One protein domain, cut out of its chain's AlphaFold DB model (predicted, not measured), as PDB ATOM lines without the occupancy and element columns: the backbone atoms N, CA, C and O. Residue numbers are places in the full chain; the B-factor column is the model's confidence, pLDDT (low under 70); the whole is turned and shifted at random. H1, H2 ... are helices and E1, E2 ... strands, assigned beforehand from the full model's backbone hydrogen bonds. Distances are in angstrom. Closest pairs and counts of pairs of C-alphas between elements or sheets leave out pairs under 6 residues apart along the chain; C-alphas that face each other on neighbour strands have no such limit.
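AT A GLANCE: This is residues 30 to 55 and 64 to 130 of the 137 residues of an uncharacterized protein of Mizuhopecten yessoensis (UniProt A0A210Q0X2). With little regular structure, the parts follow in a row: the small sheet E1 E2 among loops, the winding loop 74 to 94, hairpin E3 E4, then helix H1, whose end sticks out with residues 125 to 130. The 93 printed residues, class mixed, have 33 in named elements; both sheets are antiparallel. It is elongated, 50 by 31 by 19 A, only just loose, close to compact (radius of gyration of the C-alphas 14.9 A).

HOW THE PARTS SIT: E1, residues 43 to 45, and E2, residues 70 to 73, are antiparallel neighbours; N 43 and O 73 are within hydrogen-bond range, 2.9 A. E3, residues 95 to 99, is apart from both. E4, residues 109 to 113, forms a hairpin with E3; N 96 and O 112 are 2.8 A apart. H1, residues 114 to 129, has every O i to N i+4 pair within range; the closest C-alphas of E3 and H1 are Met 96 and Lys 114, 5.3 A.

IN THESE COORDINATES: E1 (6.2 A) begins at C-alpha 43 (-7.669, -27.108, 18.751). E2 measures 8.9 A, E3 and E4 12.8 A each. H1 (22.9 A) ends at C-alpha 129 (-0.855, -26.755, -18.838).

THE WHOLE: Residues 56 to 63 are cut out; C-alphas 55 and 64 are 12.6 A apart. The link E2 to E3 is long. Residues 54 to 55, 64 to 68 and 105 have pLDDT under 70.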
ATOM      1  N   THR A  30     -11.291 -25.204  28.917       85.81
ATOM      2  CA  THR A  30     -12.217 -24.371  28.183       85.81
ATOM      3  C   THR A  30     -12.982 -25.364  27.348       85.81
ATOM      4  O   THR A  30     -12.407 -25.915  26.400       85.81
ATOM      5  N   PRO A  31     -14.224 -25.675  27.743       89.31
ATOM      6  CA  PRO A  31     -15.031 -26.590  26.976       89.31
ATOM      7  C   PRO A  31     -15.221 -26.007  25.580       89.31
ATOM      8  O   PRO A  31     -15.388 -24.796  25.414       89.31
ATOM      9  N   CYS A  32     -15.192 -26.873  24.584       87.69
ATOM     10  CA  CYS A  32     -15.407 -26.507  23.199       87.69
ATOM     11  C   CYS A  32     -16.301 -27.541  22.531       87.69
ATOM     12  O   CYS A  32     -16.271 -28.731  22.856       87.69
ATOM     13  N   HIS A  33     -17.079 -27.067  21.570       86.19
ATOM     14  CA  HIS A  33     -17.814 -27.925  20.657       86.19
ATOM     15  C   HIS A  33     -17.010 -28.137  19.379       86.19
ATOM     16  O   HIS A  33     -17.042 -29.218  18.799       86.19
ATOM     17  N   THR A  34     -16.264 -27.118  18.944       86.31
ATOM     18  CA  THR A  34     -15.410 -27.176  17.755       86.31
ATOM     19  C   THR A  34     -14.172 -26.297  17.935       86.31
ATOM     20  O   THR A  34     -14.106 -25.461  18.836       86.31
ATOM     21  N   SER A  35     -13.173 -26.429  17.058       89.88
ATOM     22  CA  SER A  35     -11.955 -25.610  17.156       89.88
ATOM     23  C   SER A  35     -12.184 -24.110  16.933       89.88
ATOM     24  O   SER A  35     -11.301 -23.332  17.266       89.88
ATOM     25  N   SER A  36     -13.348 -23.666  16.429       88.50
ATOM     26  CA  SER A  36     -13.659 -22.226  16.373       88.50
ATOM     27  C   SER A  36     -13.896 -21.604  17.748       88.50
ATOM     28  O   SER A  36     -13.823 -20.385  17.876       88.50
ATOM     29  N   ASP A  37     -14.173 -22.427  18.760       88.81
ATOM     30  CA  ASP A  37     -14.333 -21.983  20.148       88.81
ATOM     31  C   ASP A  37     -12.972 -21.777  20.837       88.81
ATOM     32  O   ASP A  37     -12.899 -21.223  21.934       88.81
ATOM     33  N   CYS A  38     -11.889 -22.225  20.195       89.12
ATOM     34  CA  CYS A  38     -10.540 -22.221  20.735       89.12
ATOM     35  C   CYS A  38      -9.701 -21.049  20.200       89.12
ATOM     36  O   CYS A  38      -9.976 -20.511  19.124       89.12
ATOM     37  N   PRO A  39      -8.649 -20.635  20.932       90.38
ATOM     38  CA  PRO A  39      -7.667 -19.696  20.401       90.38
ATOM     39  C   PRO A  39      -6.922 -20.296  19.195       90.38
ATOM     40  O   PRO A  39      -6.874 -21.509  19.019       90.38
ATOM     41  N   LEU A  40      -6.323 -19.439  18.359       86.44
ATOM     42  CA  LEU A  40      -5.720 -19.825  17.069       86.44
ATOM     43  C   LEU A  40      -4.575 -20.850  17.164       86.44
ATOM     44  O   LEU A  40      -4.239 -21.489  16.166       86.44
ATOM     45  N   ASP A  41      -3.942 -20.959  18.327       89.44
ATOM     46  CA  ASP A  41      -2.852 -21.879  18.651       89.44
ATOM     47  C   ASP A  41      -3.320 -23.141  19.403       89.44
ATOM     48  O   ASP A  41      -2.499 -23.956  19.828       89.44
ATOM     49  N   ALA A  42      -4.633 -23.338  19.528       91.62
ATOM     50  CA  ALA A  42      -5.251 -24.506  20.133       91.62
ATOM     51  C   ALA A  42      -6.311 -25.123  19.216       91.62
ATOM     52  O   ALA A  42      -6.863 -24.477  18.330       91.62
ATOM     53  N   CYS A  43      -6.614 -26.395  19.453       92.75
ATOM     54  CA  CYS A  43      -7.669 -27.108  18.751       92.75
ATOM     55  C   CYS A  43      -8.585 -27.828  19.737       92.75
ATOM     56  O   CYS A  43      -8.161 -28.228  20.823       92.75
ATOM     57  N   CYS A  44      -9.846 -28.002  19.343       92.38
ATOM     58  CA  CYS A  44     -10.828 -28.688  20.162       92.38
ATOM     59  C   CYS A  44     -10.627 -30.200  20.074       92.38
ATOM     60  O   CYS A  44     -10.688 -30.776  18.984       92.38
ATOM     61  N   ARG A  45     -10.362 -30.841  21.211       91.25
ATOM     62  CA  ARG A  45     -10.078 -32.277  21.273       91.25
ATOM     63  C   ARG A  45     -10.971 -32.974  22.286       91.25
ATOM     64  O   ARG A  45     -11.333 -32.390  23.304       91.25
ATOM     65  N   GLU A  46     -11.306 -34.225  21.998       89.00
ATOM     66  CA  GLU A  46     -11.940 -35.121  22.962       89.00
ATOM     67  C   GLU A  46     -10.954 -35.510  24.075       89.00
ATOM     68  O   GLU A  46      -9.748 -35.264  23.997       89.00
ATOM     69  N   ILE A  47     -11.472 -36.149  25.128       83.31
ATOM     70  CA  ILE A  47     -10.685 -36.583  26.295       83.31
ATOM     71  C   ILE A  47      -9.559 -37.554  25.900       83.31
ATOM     72  O   ILE A  47      -8.515 -37.586  26.548       83.31
ATOM     73  N   ASP A  48      -9.750 -38.342  24.842       84.25
ATOM     74  CA  ASP A  48      -8.741 -39.268  24.318       84.25
ATOM     75  C   ASP A  48      -7.691 -38.586  23.415       84.25
ATOM     76  O   ASP A  48      -6.764 -39.237  22.931       84.25
ATOM     77  N   GLY A  49      -7.812 -37.270  23.218       84.88
ATOM     78  CA  GLY A  49      -6.918 -36.456  22.407       84.88
ATOM     79  C   GLY A  49      -7.279 -36.407  20.923       84.88
ATOM     80  O   GLY A  49      -6.577 -35.719  20.175       84.88
ATOM     81  N   GLN A  50      -8.344 -37.076  20.471       88.12
ATOM     82  CA  GLN A  50      -8.782 -36.980  19.079       88.12
ATOM     83  C   GLN A  50      -9.287 -35.577  18.755       88.12
ATOM     84  O   GLN A  50     -10.010 -34.955  19.532       88.12
ATOM     85  N   LEU A  51      -8.895 -35.067  17.587       88.62
ATOM     86  CA  LEU A  51      -9.392 -33.793  17.088       88.62
ATOM     87  C   LEU A  51     -10.892 -33.895  16.796       88.62
ATOM     88  O   LEU A  51     -11.311 -34.727  15.991       88.62
ATOM     89  N   ILE A  52     -11.685 -33.004  17.390       86.69
ATOM     90  CA  ILE A  52     -13.097 -32.876  17.040       86.69
ATOM     91  C   ILE A  52     -13.164 -32.198  15.680       86.69
ATOM     92  O   ILE A  52     -12.825 -31.023  15.508       86.69
ATOM     93  N   THR A  53     -13.573 -32.974  14.684       74.12
ATOM     94  CA  THR A  53     -13.743 -32.487  13.322       74.12
ATOM     95  C   THR A  53     -15.223 -32.290  13.053       74.12
ATOM     96  O   THR A  53     -16.022 -33.204  13.239       74.12
ATOM     97  N   LEU A  54     -15.590 -31.111  12.548       64.25
ATOM     98  CA  LEU A  54     -16.842 -30.941  11.817       64.25
ATOM     99  C   LEU A  54     -16.682 -31.688  10.490       64.25
ATOM    100  O   LEU A  54     -16.339 -31.111   9.456       64.25
ATOM    101  N   SER A  55     -16.793 -33.010  10.534       49.38
ATOM    102  CA  SER A  55     -16.693 -33.833   9.341       49.38
ATOM    103  C   SER A  55     -17.962 -33.619   8.525       49.38
ATOM    104  O   SER A  55     -18.991 -34.216   8.820       49.38
ATOM    105  N   PHE A  64     -28.698 -31.613  15.124       47.22
ATOM    106  CA  PHE A  64     -27.334 -31.535  15.643       47.22
ATOM    107  C   PHE A  64     -27.360 -32.007  17.101       47.22
ATOM    108  O   PHE A  64     -27.532 -31.225  18.033       47.22
ATOM    109  N   LEU A  65     -27.259 -33.318  17.302       44.50
ATOM    110  CA  LEU A  65     -26.994 -33.943  18.589       44.50
ATOM    111  C   LEU A  65     -25.474 -33.964  18.783       44.50
ATOM    112  O   LEU A  65     -24.908 -34.965  19.211       44.50
ATOM    113  N   ASP A  66     -24.820 -32.853  18.446       48.62
ATOM    114  CA  ASP A  66     -23.385 -32.642  18.582       48.62
ATOM    115  C   ASP A  66     -23.107 -32.317  20.046       48.62
ATOM    116  O   ASP A  66     -22.740 -31.206  20.422       48.62
ATOM    117  N   ASN A  67     -23.319 -33.301  20.918       51.06
ATOM    118  CA  ASN A  67     -22.848 -33.231  22.292       51.06
ATOM    119  C   ASN A  67     -21.347 -33.555  22.326       51.06
ATOM    120  O   ASN A  67     -20.910 -34.459  23.040       51.06
ATOM    121  N   HIS A  68     -20.560 -32.857  21.505       61.97
ATOM    122  CA  HIS A  68     -19.112 -32.896  21.605       61.97
ATOM    123  C   HIS A  68     -18.729 -32.070  22.828       61.97
ATOM    124  O   HIS A  68     -18.944 -30.858  22.868       61.97
ATOM    125  N   ASN A  69     -18.233 -32.762  23.851       72.56
ATOM    126  CA  ASN A  69     -17.698 -32.167  25.065       72.56
ATOM    127  C   ASN A  69     -16.173 -32.218  24.970       72.56
ATOM    128  O   ASN A  69     -15.529 -33.074  25.582       72.56
ATOM    129  N   GLY A  70     -15.629 -31.373  24.098       87.88
ATOM    130  CA  GLY A  70     -14.196 -31.232  23.920       87.88
ATOM    131  C   GLY A  70     -13.600 -30.227  24.887       87.88
ATOM    132  O   GLY A  70     -14.313 -29.468  25.545       87.88
ATOM    133  N   THR A  71     -12.277 -30.181  24.904       91.62
ATOM    134  CA  THR A  71     -11.509 -29.131  25.570       91.62
ATOM    135  C   THR A  71     -10.561 -28.499  24.562       91.62
ATOM    136  O   THR A  71     -10.006 -29.184  23.697       91.62
ATOM    137  N   CYS A  72     -10.368 -27.186  24.656       91.69
ATOM    138  CA  CYS A  72      -9.331 -26.510  23.893       91.69
ATOM    139  C   CYS A  72      -7.958 -26.931  24.404       91.69
ATOM    140  O   CYS A  72      -7.581 -26.655  25.538       91.69
ATOM    141  N   VAL A  73      -7.207 -27.598  23.539       92.12
ATOM    142  CA  VAL A  73      -5.874 -28.118  23.825       92.12
ATOM    143  C   VAL A  73      -4.897 -27.327  22.952       92.12
ATOM    144  O   VAL A  73      -5.065 -27.367  21.729       92.12
ATOM    145  N   PRO A  74      -3.909 -26.592  23.516       92.81
ATOM    146  CA  PRO A  74      -2.812 -25.964  22.765       92.81
ATOM    147  C   PRO A  74      -1.934 -26.998  22.038       92.81
ATOM    148  O   PRO A  74      -0.819 -27.318  22.446       92.81
ATOM    149  N   LEU A  75      -2.513 -27.611  21.012       92.94
ATOM    150  CA  LEU A  75      -1.965 -28.640  20.151       92.94
ATOM    151  C   LEU A  75      -2.643 -28.496  18.789       92.94
ATOM    152  O   LEU A  75      -3.794 -28.901  18.600       92.94
ATOM    153  N   LEU A  76      -1.887 -27.939  17.848       94.56
ATOM    154  CA  LEU A  76      -2.271 -27.783  16.447       94.56
ATOM    155  C   LEU A  76      -2.593 -29.135  15.784       94.56
ATOM    156  O   LEU A  76      -2.269 -30.204  16.316       94.56
ATOM    157  N   ALA A  77      -3.228 -29.099  14.613       94.19
ATOM    158  CA  ALA A  77      -3.535 -30.306  13.854       94.19
ATOM    159  C   ALA A  77      -2.248 -31.030  13.419       94.19
ATOM    160  O   ALA A  77      -1.316 -30.437  12.863       94.19
ATOM    161  N   GLN A  78      -2.220 -32.333  13.672       95.44
ATOM    162  CA  GLN A  78      -1.116 -33.247  13.412       95.44
ATOM    163  C   GLN A  78      -1.271 -33.923  12.047       95.44
ATOM    164  O   GLN A  78      -2.315 -33.846  11.398       95.44
ATOM    165  N   HIS A  79      -0.221 -34.604  11.584       96.06
ATOM    166  CA  HIS A  79      -0.240 -35.308  10.301       96.06
ATOM    167  C   HIS A  79      -1.455 -36.243  10.201       96.06
ATOM    168  O   HIS A  79      -1.664 -37.093  11.060       96.06
ATOM    169  N   GLY A  80      -2.235 -36.129   9.123       93.00
ATOM    170  CA  GLY A  80      -3.434 -36.952   8.937       93.00
ATOM    171  C   GLY A  80      -4.728 -36.307   9.430       93.00
ATOM    172  O   GLY A  80      -5.772 -36.593   8.851       93.00
ATOM    173  N   GLU A  81      -4.661 -35.406  10.411       93.06
ATOM    174  CA  GLU A  81      -5.837 -34.756  10.992       93.06
ATOM    175  C   GLU A  81      -6.427 -33.694  10.057       93.06
ATOM    176  O   GLU A  81      -5.740 -33.149   9.183       93.06
ATOM    177  N   HIS A  82      -7.720 -33.404  10.235       90.12
ATOM    178  CA  HIS A  82      -8.385 -32.336   9.496       90.12
ATOM    179  C   HIS A  82      -7.815 -30.980   9.905       90.12
ATOM    180  O   HIS A  82      -7.508 -30.736  11.067       90.12
ATOM    181  N   CYS A  83      -7.707 -30.081   8.936       91.62
ATOM    182  CA  CYS A  83      -7.190 -28.742   9.157       91.62
ATOM    183  C   CYS A  83      -8.082 -27.692   8.512       91.62
ATOM    184  O   CYS A  83      -8.769 -27.942   7.520       91.62
ATOM    185  N   GLY A  84      -8.032 -26.491   9.069       88.00
ATOM    186  CA  GLY A  84      -8.788 -25.347   8.590       88.00
ATOM    187  C   GLY A  84      -8.284 -24.055   9.210       88.00
ATOM    188  O   GLY A  84      -7.213 -24.010   9.813       88.00
ATOM    189  N   GLU A  85      -9.072 -22.999   9.062       86.69
ATOM    190  CA  GLU A  85      -8.768 -21.686   9.636       86.69
ATOM    191  C   GLU A  85      -8.671 -21.737  11.169       86.69
ATOM    192  O   GLU A  85      -7.741 -21.179  11.746       86.69
ATOM    193  N   PHE A  86      -9.578 -22.486  11.801       87.88
ATOM    194  CA  PHE A  86      -9.711 -22.580  13.259       87.88
ATOM    195  C   PHE A  86      -8.861 -23.678  13.906       87.88
ATOM    196  O   PHE A  86      -8.816 -23.788  15.120       87.88
ATOM    197  N   CYS A  87      -8.204 -24.521  13.112       92.12
ATOM    198  CA  CYS A  87      -7.234 -25.491  13.610       92.12
ATOM    199  C   CYS A  87      -6.194 -25.714  12.516       92.12
ATOM    200  O   CYS A  87      -6.404 -26.461  11.553       92.12
ATOM    201  N   GLN A  88      -5.095 -24.969  12.622       93.44
ATOM    202  CA  GLN A  88      -4.021 -25.001  11.639       93.44
ATOM    203  C   GLN A  88      -3.128 -26.219  11.860       93.44
ATOM    204  O   GLN A  88      -3.040 -26.752  12.961       93.44
ATOM    205  N   CYS A  89      -2.437 -26.640  10.804       95.81
ATOM    206  CA  CYS A  89      -1.389 -27.643  10.935       95.81
ATOM    207  C   CYS A  89      -0.182 -27.089  11.686       95.81
ATOM    208  O   CYS A  89       0.161 -25.913  11.528       95.81
ATOM    209  N   ASP A  90       0.506 -27.968  12.407       95.50
ATOM    210  CA  ASP A  90       1.788 -27.655  13.024       95.50
ATOM    211  C   ASP A  90       2.882 -27.435  11.958       95.50
ATOM    212  O   ASP A  90       3.447 -28.367  11.376       95.50
ATOM    213  N   LYS A  91       3.166 -26.161  11.672       94.38
ATOM    214  CA  LYS A  91       4.173 -25.754  10.681       94.38
ATOM    215  C   LYS A  91       5.599 -26.010  11.166       94.38
ATOM    216  O   LYS A  91       6.475 -26.178  10.316       94.38
ATOM    217  N   ASP A  92       5.823 -26.070  12.477       94.38
ATOM    218  CA  ASP A  92       7.140 -26.348  13.055       94.38
ATOM    219  C   ASP A  92       7.526 -27.814  12.828       94.38
ATOM    220  O   ASP A  92       8.696 -28.131  12.615       94.38
ATOM    221  N   GLN A  93       6.526 -28.694  12.721       95.25
ATOM    222  CA  GLN A  93       6.681 -30.073  12.248       95.25
ATOM    223  C   GLN A  93       6.723 -30.209  10.714       95.25
ATOM    224  O   GLN A  93       6.741 -31.317  10.186       95.25
ATOM    225  N   GLY A  94       6.741 -29.104   9.962       97.00
ATOM    226  CA  GLY A  94       6.798 -29.138   8.499       97.00
ATOM    227  C   GLY A  94       5.479 -29.525   7.823       97.00
ATOM    228  O   GLY A  94       5.481 -29.892   6.642       97.00
ATOM    229  N   LEU A  95       4.349 -29.419   8.528       97.81
ATOM    230  CA  LEU A  95       3.035 -29.746   7.990       97.81
ATOM    231  C   LEU A  95       2.376 -28.543   7.309       97.81
ATOM    232  O   LEU A  95       2.529 -27.382   7.692       97.81
ATOM    233  N   MET A  96       1.593 -28.835   6.278       96.25
ATOM    234  CA  MET A  96       0.761 -27.879   5.561       96.25
ATOM    235  C   MET A  96      -0.641 -28.444   5.376       96.25
ATOM    236  O   MET A  96      -0.825 -29.633   5.111       96.25
ATOM    237  N   CYS A  97      -1.632 -27.561   5.479       93.94
ATOM    238  CA  CYS A  97      -3.018 -27.922   5.242       93.94
ATOM    239  C   CYS A  97      -3.243 -28.129   3.742       93.94
ATOM    240  O   CYS A  97      -3.015 -27.215   2.944       93.94
ATOM    241  N   TYR A  98      -3.647 -29.336   3.350       93.31
ATOM    242  CA  TYR A  98      -3.832 -29.706   1.954       93.31
ATOM    243  C   TYR A  98      -5.178 -30.370   1.732       93.31
ATOM    244  O   TYR A  98      -5.531 -31.354   2.381       93.31
ATOM    245  N   ARG A  99      -5.890 -29.859   0.734       89.94
ATOM    246  CA  ARG A  99      -7.102 -30.463   0.216       89.94
ATOM    247  C   ARG A  99      -6.767 -31.320  -0.992       89.94
ATOM    248  O   ARG A  99      -6.151 -30.836  -1.942       89.94
ATOM    249  N   HIS A 100      -7.158 -32.591  -0.955       85.38
ATOM    250  CA  HIS A 100      -6.988 -33.451  -2.116       85.38
ATOM    251  C   HIS A 100      -7.844 -32.934  -3.273       85.38
ATOM    252  O   HIS A 100      -9.004 -32.585  -3.085       85.38
ATOM    253  N   PHE A 101      -7.252 -32.861  -4.463       80.81
ATOM    254  CA  PHE A 101      -7.977 -32.484  -5.665       80.81
ATOM    255  C   PHE A 101      -8.731 -33.721  -6.172       80.81
ATOM    256  O   PHE A 101      -8.114 -34.647  -6.699       80.81
ATOM    257  N   SER A 102     -10.039 -33.751  -5.929       78.00
ATOM    258  CA  SER A 102     -10.976 -34.816  -6.295       78.00
ATOM    259  C   SER A 102     -12.261 -34.221  -6.864       78.00
ATOM    260  O   SER A 102     -12.520 -33.030  -6.704       78.00
ATOM    261  N   ASP A 103     -13.075 -35.091  -7.444       70.31
ATOM    262  CA  ASP A 103     -14.473 -34.886  -7.837       70.31
ATOM    263  C   ASP A 103     -15.399 -34.527  -6.666       70.31
ATOM    264  O   ASP A 103     -16.422 -33.863  -6.819       70.31
ATOM    265  N   HIS A 104     -15.027 -34.944  -5.457       72.69
ATOM    266  CA  HIS A 104     -15.812 -34.679  -4.264       72.69
ATOM    267  C   HIS A 104     -15.670 -33.224  -3.773       72.69
ATOM    268  O   HIS A 104     -14.675 -32.854  -3.133       72.69
ATOM    269  N   GLU A 105     -16.714 -32.418  -4.007       68.38
ATOM    270  CA  GLU A 105     -16.846 -31.009  -3.581       68.38
ATOM    271  C   GLU A 105     -16.692 -30.798  -2.066       68.38
ATOM    272  O   GLU A 105     -16.434 -29.677  -1.630       68.38
ATOM    273  N   PHE A 106     -16.740 -31.857  -1.254       72.19
ATOM    274  CA  PHE A 106     -16.612 -31.781   0.206       72.19
ATOM    275  C   PHE A 106     -15.396 -32.530   0.761       72.19
ATOM    276  O   PHE A 106     -15.298 -32.732   1.968       72.19
ATOM    277  N   ALA A 107     -14.426 -32.902  -0.091       75.38
ATOM    278  CA  ALA A 107     -13.208 -33.566   0.377       75.38
ATOM    279  C   ALA A 107     -12.509 -32.726   1.463       75.38
ATOM    280  O   ALA A 107     -12.151 -31.575   1.178       75.38
ATOM    281  N   PRO A 108     -12.301 -33.259   2.681       82.62
ATOM    282  CA  PRO A 108     -11.746 -32.484   3.776       82.62
ATOM    283  C   PRO A 108     -10.286 -32.122   3.508       82.62
ATOM    284  O   PRO A 108      -9.523 -32.872   2.887       82.62
ATOM    285  N   SER A 109      -9.883 -30.956   4.003       90.56
ATOM    286  CA  SER A 109      -8.473 -30.582   4.065       90.56
ATOM    287  C   SER A 109      -7.821 -31.300   5.236       90.56
ATOM    288  O   SER A 109      -8.372 -31.325   6.334       90.56
ATOM    289  N   MET A 110      -6.637 -31.862   5.014       93.06
ATOM    290  CA  MET A 110      -5.886 -32.563   6.050       93.06
ATOM    291  C   MET A 110      -4.435 -32.097   6.094       93.06
ATOM    292  O   MET A 110      -3.862 -31.693   5.075       93.06
ATOM    293  N   CYS A 111      -3.811 -32.208   7.262       96.12
ATOM    294  CA  CYS A 111      -2.391 -31.929   7.408       96.12
ATOM    295  C   CYS A 111      -1.551 -32.987   6.700       96.12
ATOM    296  O   CYS A 111      -1.744 -34.198   6.864       96.12
ATOM    297  N   ARG A 112      -0.615 -32.511   5.880       97.62
ATOM    298  CA  ARG A 112       0.341 -33.320   5.123       97.62
ATOM    299  C   ARG A 112       1.714 -32.671   5.167       97.62
ATOM    300  O   ARG A 112       1.824 -31.460   5.321       97.62
ATOM    301  N   GLU A 113       2.747 -33.475   4.946       98.12
ATOM    302  CA  GLU A 113       4.116 -32.988   4.767       98.12
ATOM    303  C   GLU A 113       4.187 -31.896   3.697       98.12
ATOM    304  O   GLU A 113       3.677 -32.071   2.584       98.12
ATOM    305  N   LYS A 114       4.891 -30.798   3.980       96.94
ATOM    306  CA  LYS A 114       5.103 -29.700   3.026       96.94
ATOM    307  C   LYS A 114       5.618 -30.185   1.669       96.94
ATOM    308  O   LYS A 114       5.116 -29.764   0.629       96.94
ATOM    309  N   THR A 115       6.564 -31.123   1.664       97.12
ATOM    310  CA  THR A 115       7.137 -31.697   0.434       97.12
ATOM    311  C   THR A 115       6.099 -32.459  -0.395       97.12
ATOM    312  O   THR A 115       6.104 -32.388  -1.626       97.12
ATOM    313  N   PHE A 116       5.160 -33.149   0.259       96.56
ATOM    314  CA  PHE A 116       4.030 -33.784  -0.411       96.56
ATOM    315  C   PHE A 116       3.120 -32.732  -1.048       96.56
ATOM    316  O   PHE A 116       2.775 -32.858  -2.226       96.56
ATOM    317  N   VAL A 117       2.766 -31.682  -0.302       95.81
ATOM    318  CA  VAL A 117       1.888 -30.601  -0.781       95.81
ATOM    319  C   VAL A 117       2.495 -29.888  -1.988       95.81
ATOM    320  O   VAL A 117       1.818 -29.685  -2.997       95.81
ATOM    321  N   GLU A 118       3.788 -29.573  -1.939       95.94
ATOM    322  CA  GLU A 118       4.517 -28.952  -3.049       95.94
ATOM    323  C   GLU A 118       4.548 -29.850  -4.291       95.94
ATOM    324  O   GLU A 118       4.278 -29.378  -5.400       95.94
ATOM    325  N   LYS A 119       4.785 -31.157  -4.117       95.75
ATOM    326  CA  LYS A 119       4.743 -32.135  -5.214       95.75
ATOM    327  C   LYS A 119       3.356 -32.214  -5.854       95.75
ATOM    328  O   LYS A 119       3.255 -32.235  -7.082       95.75
ATOM    329  N   GLN A 120       2.287 -32.236  -5.054       94.38
ATOM    330  CA  GLN A 120       0.917 -32.220  -5.582       94.38
ATOM    331  C   GLN A 120       0.633 -30.920  -6.334       94.38
ATOM    332  O   GLN A 120       0.142 -30.957  -7.459       94.38
ATOM    333  N   ARG A 121       1.011 -29.769  -5.768       92.88
ATOM    334  CA  ARG A 121       0.857 -28.465  -6.422       92.88
ATOM    335  C   ARG A 121       1.545 -28.437  -7.788       92.88
ATOM    336  O   ARG A 121       0.934 -28.014  -8.766       92.88
ATOM    337  N   GLN A 122       2.789 -28.906  -7.877       94.69
ATOM    338  CA  GLN A 122       3.526 -28.970  -9.143       94.69
ATOM    339  C   GLN A 122       2.864 -29.915 -10.151       94.69
ATOM    340  O   GLN A 122       2.718 -29.548 -11.317       94.69
ATOM    341  N   LYS A 123       2.413 -31.094  -9.701       92.25
ATOM    342  CA  LYS A 123       1.671 -32.050 -10.534       92.25
ATOM    343  C   LYS A 123       0.428 -31.399 -11.144       92.25
ATOM    344  O   LYS A 123       0.215 -31.517 -12.349       92.25
ATOM    345  N   TRP A 124      -0.362 -30.686 -10.345       90.56
ATOM    346  CA  TRP A 124      -1.574 -30.031 -10.835       90.56
ATOM    347  C   TRP A 124      -1.264 -28.861 -11.763       90.56
ATOM    348  O   TRP A 124      -1.867 -28.772 -12.825       90.56
ATOM    349  N   ILE A 125      -0.271 -28.024 -11.450       91.88
ATOM    350  CA  ILE A 125       0.174 -26.951 -12.358       91.88
ATOM    351  C   ILE A 125       0.612 -27.517 -13.716       91.88
ATOM    352  O   ILE A 125       0.301 -26.926 -14.749       91.88
ATOM    353  N   ALA A 126       1.334 -28.641 -13.734       93.31
ATOM    354  CA  ALA A 126       1.729 -29.304 -14.975       93.31
ATOM    355  C   ALA A 126       0.512 -29.855 -15.734       93.31
ATOM    356  O   ALA A 126       0.401 -29.635 -16.935       93.31
ATOM    357  N   CYS A 127      -0.423 -30.491 -15.024       91.50
ATOM    358  CA  CYS A 127      -1.670 -30.999 -15.592       91.50
ATOM    359  C   CYS A 127      -2.512 -29.887 -16.235       91.50
ATOM    360  O   CYS A 127      -2.914 -30.020 -17.383       91.50
ATOM    361  N   TYR A 128      -2.696 -28.751 -15.555       90.00
ATOM    362  CA  TYR A 128      -3.437 -27.598 -16.086       90.00
ATOM    363  C   TYR A 128      -2.841 -27.024 -17.380       90.00
ATOM    364  O   TYR A 128      -3.555 -26.390 -18.154       90.00
ATOM    365  N   LYS A 129      -1.537 -27.210 -17.617       93.00
ATOM    366  CA  LYS A 129      -0.855 -26.755 -18.838       93.00
ATOM    367  C   LYS A 129      -0.906 -27.774 -19.975       93.00
ATOM    368  O   LYS A 129      -0.621 -27.407 -21.113       93.00
ATOM    369  N   ASP A 130      -1.221 -29.032 -19.681       94.69
ATOM    370  CA  ASP A 130      -1.315 -30.093 -20.676       94.69
ATOM    371  C   ASP A 130      -2.779 -30.268 -21.117       94.69
ATOM    372  O   ASP A 130      -3.599 -30.750 -20.334       94.69
TER     373      ASP A 130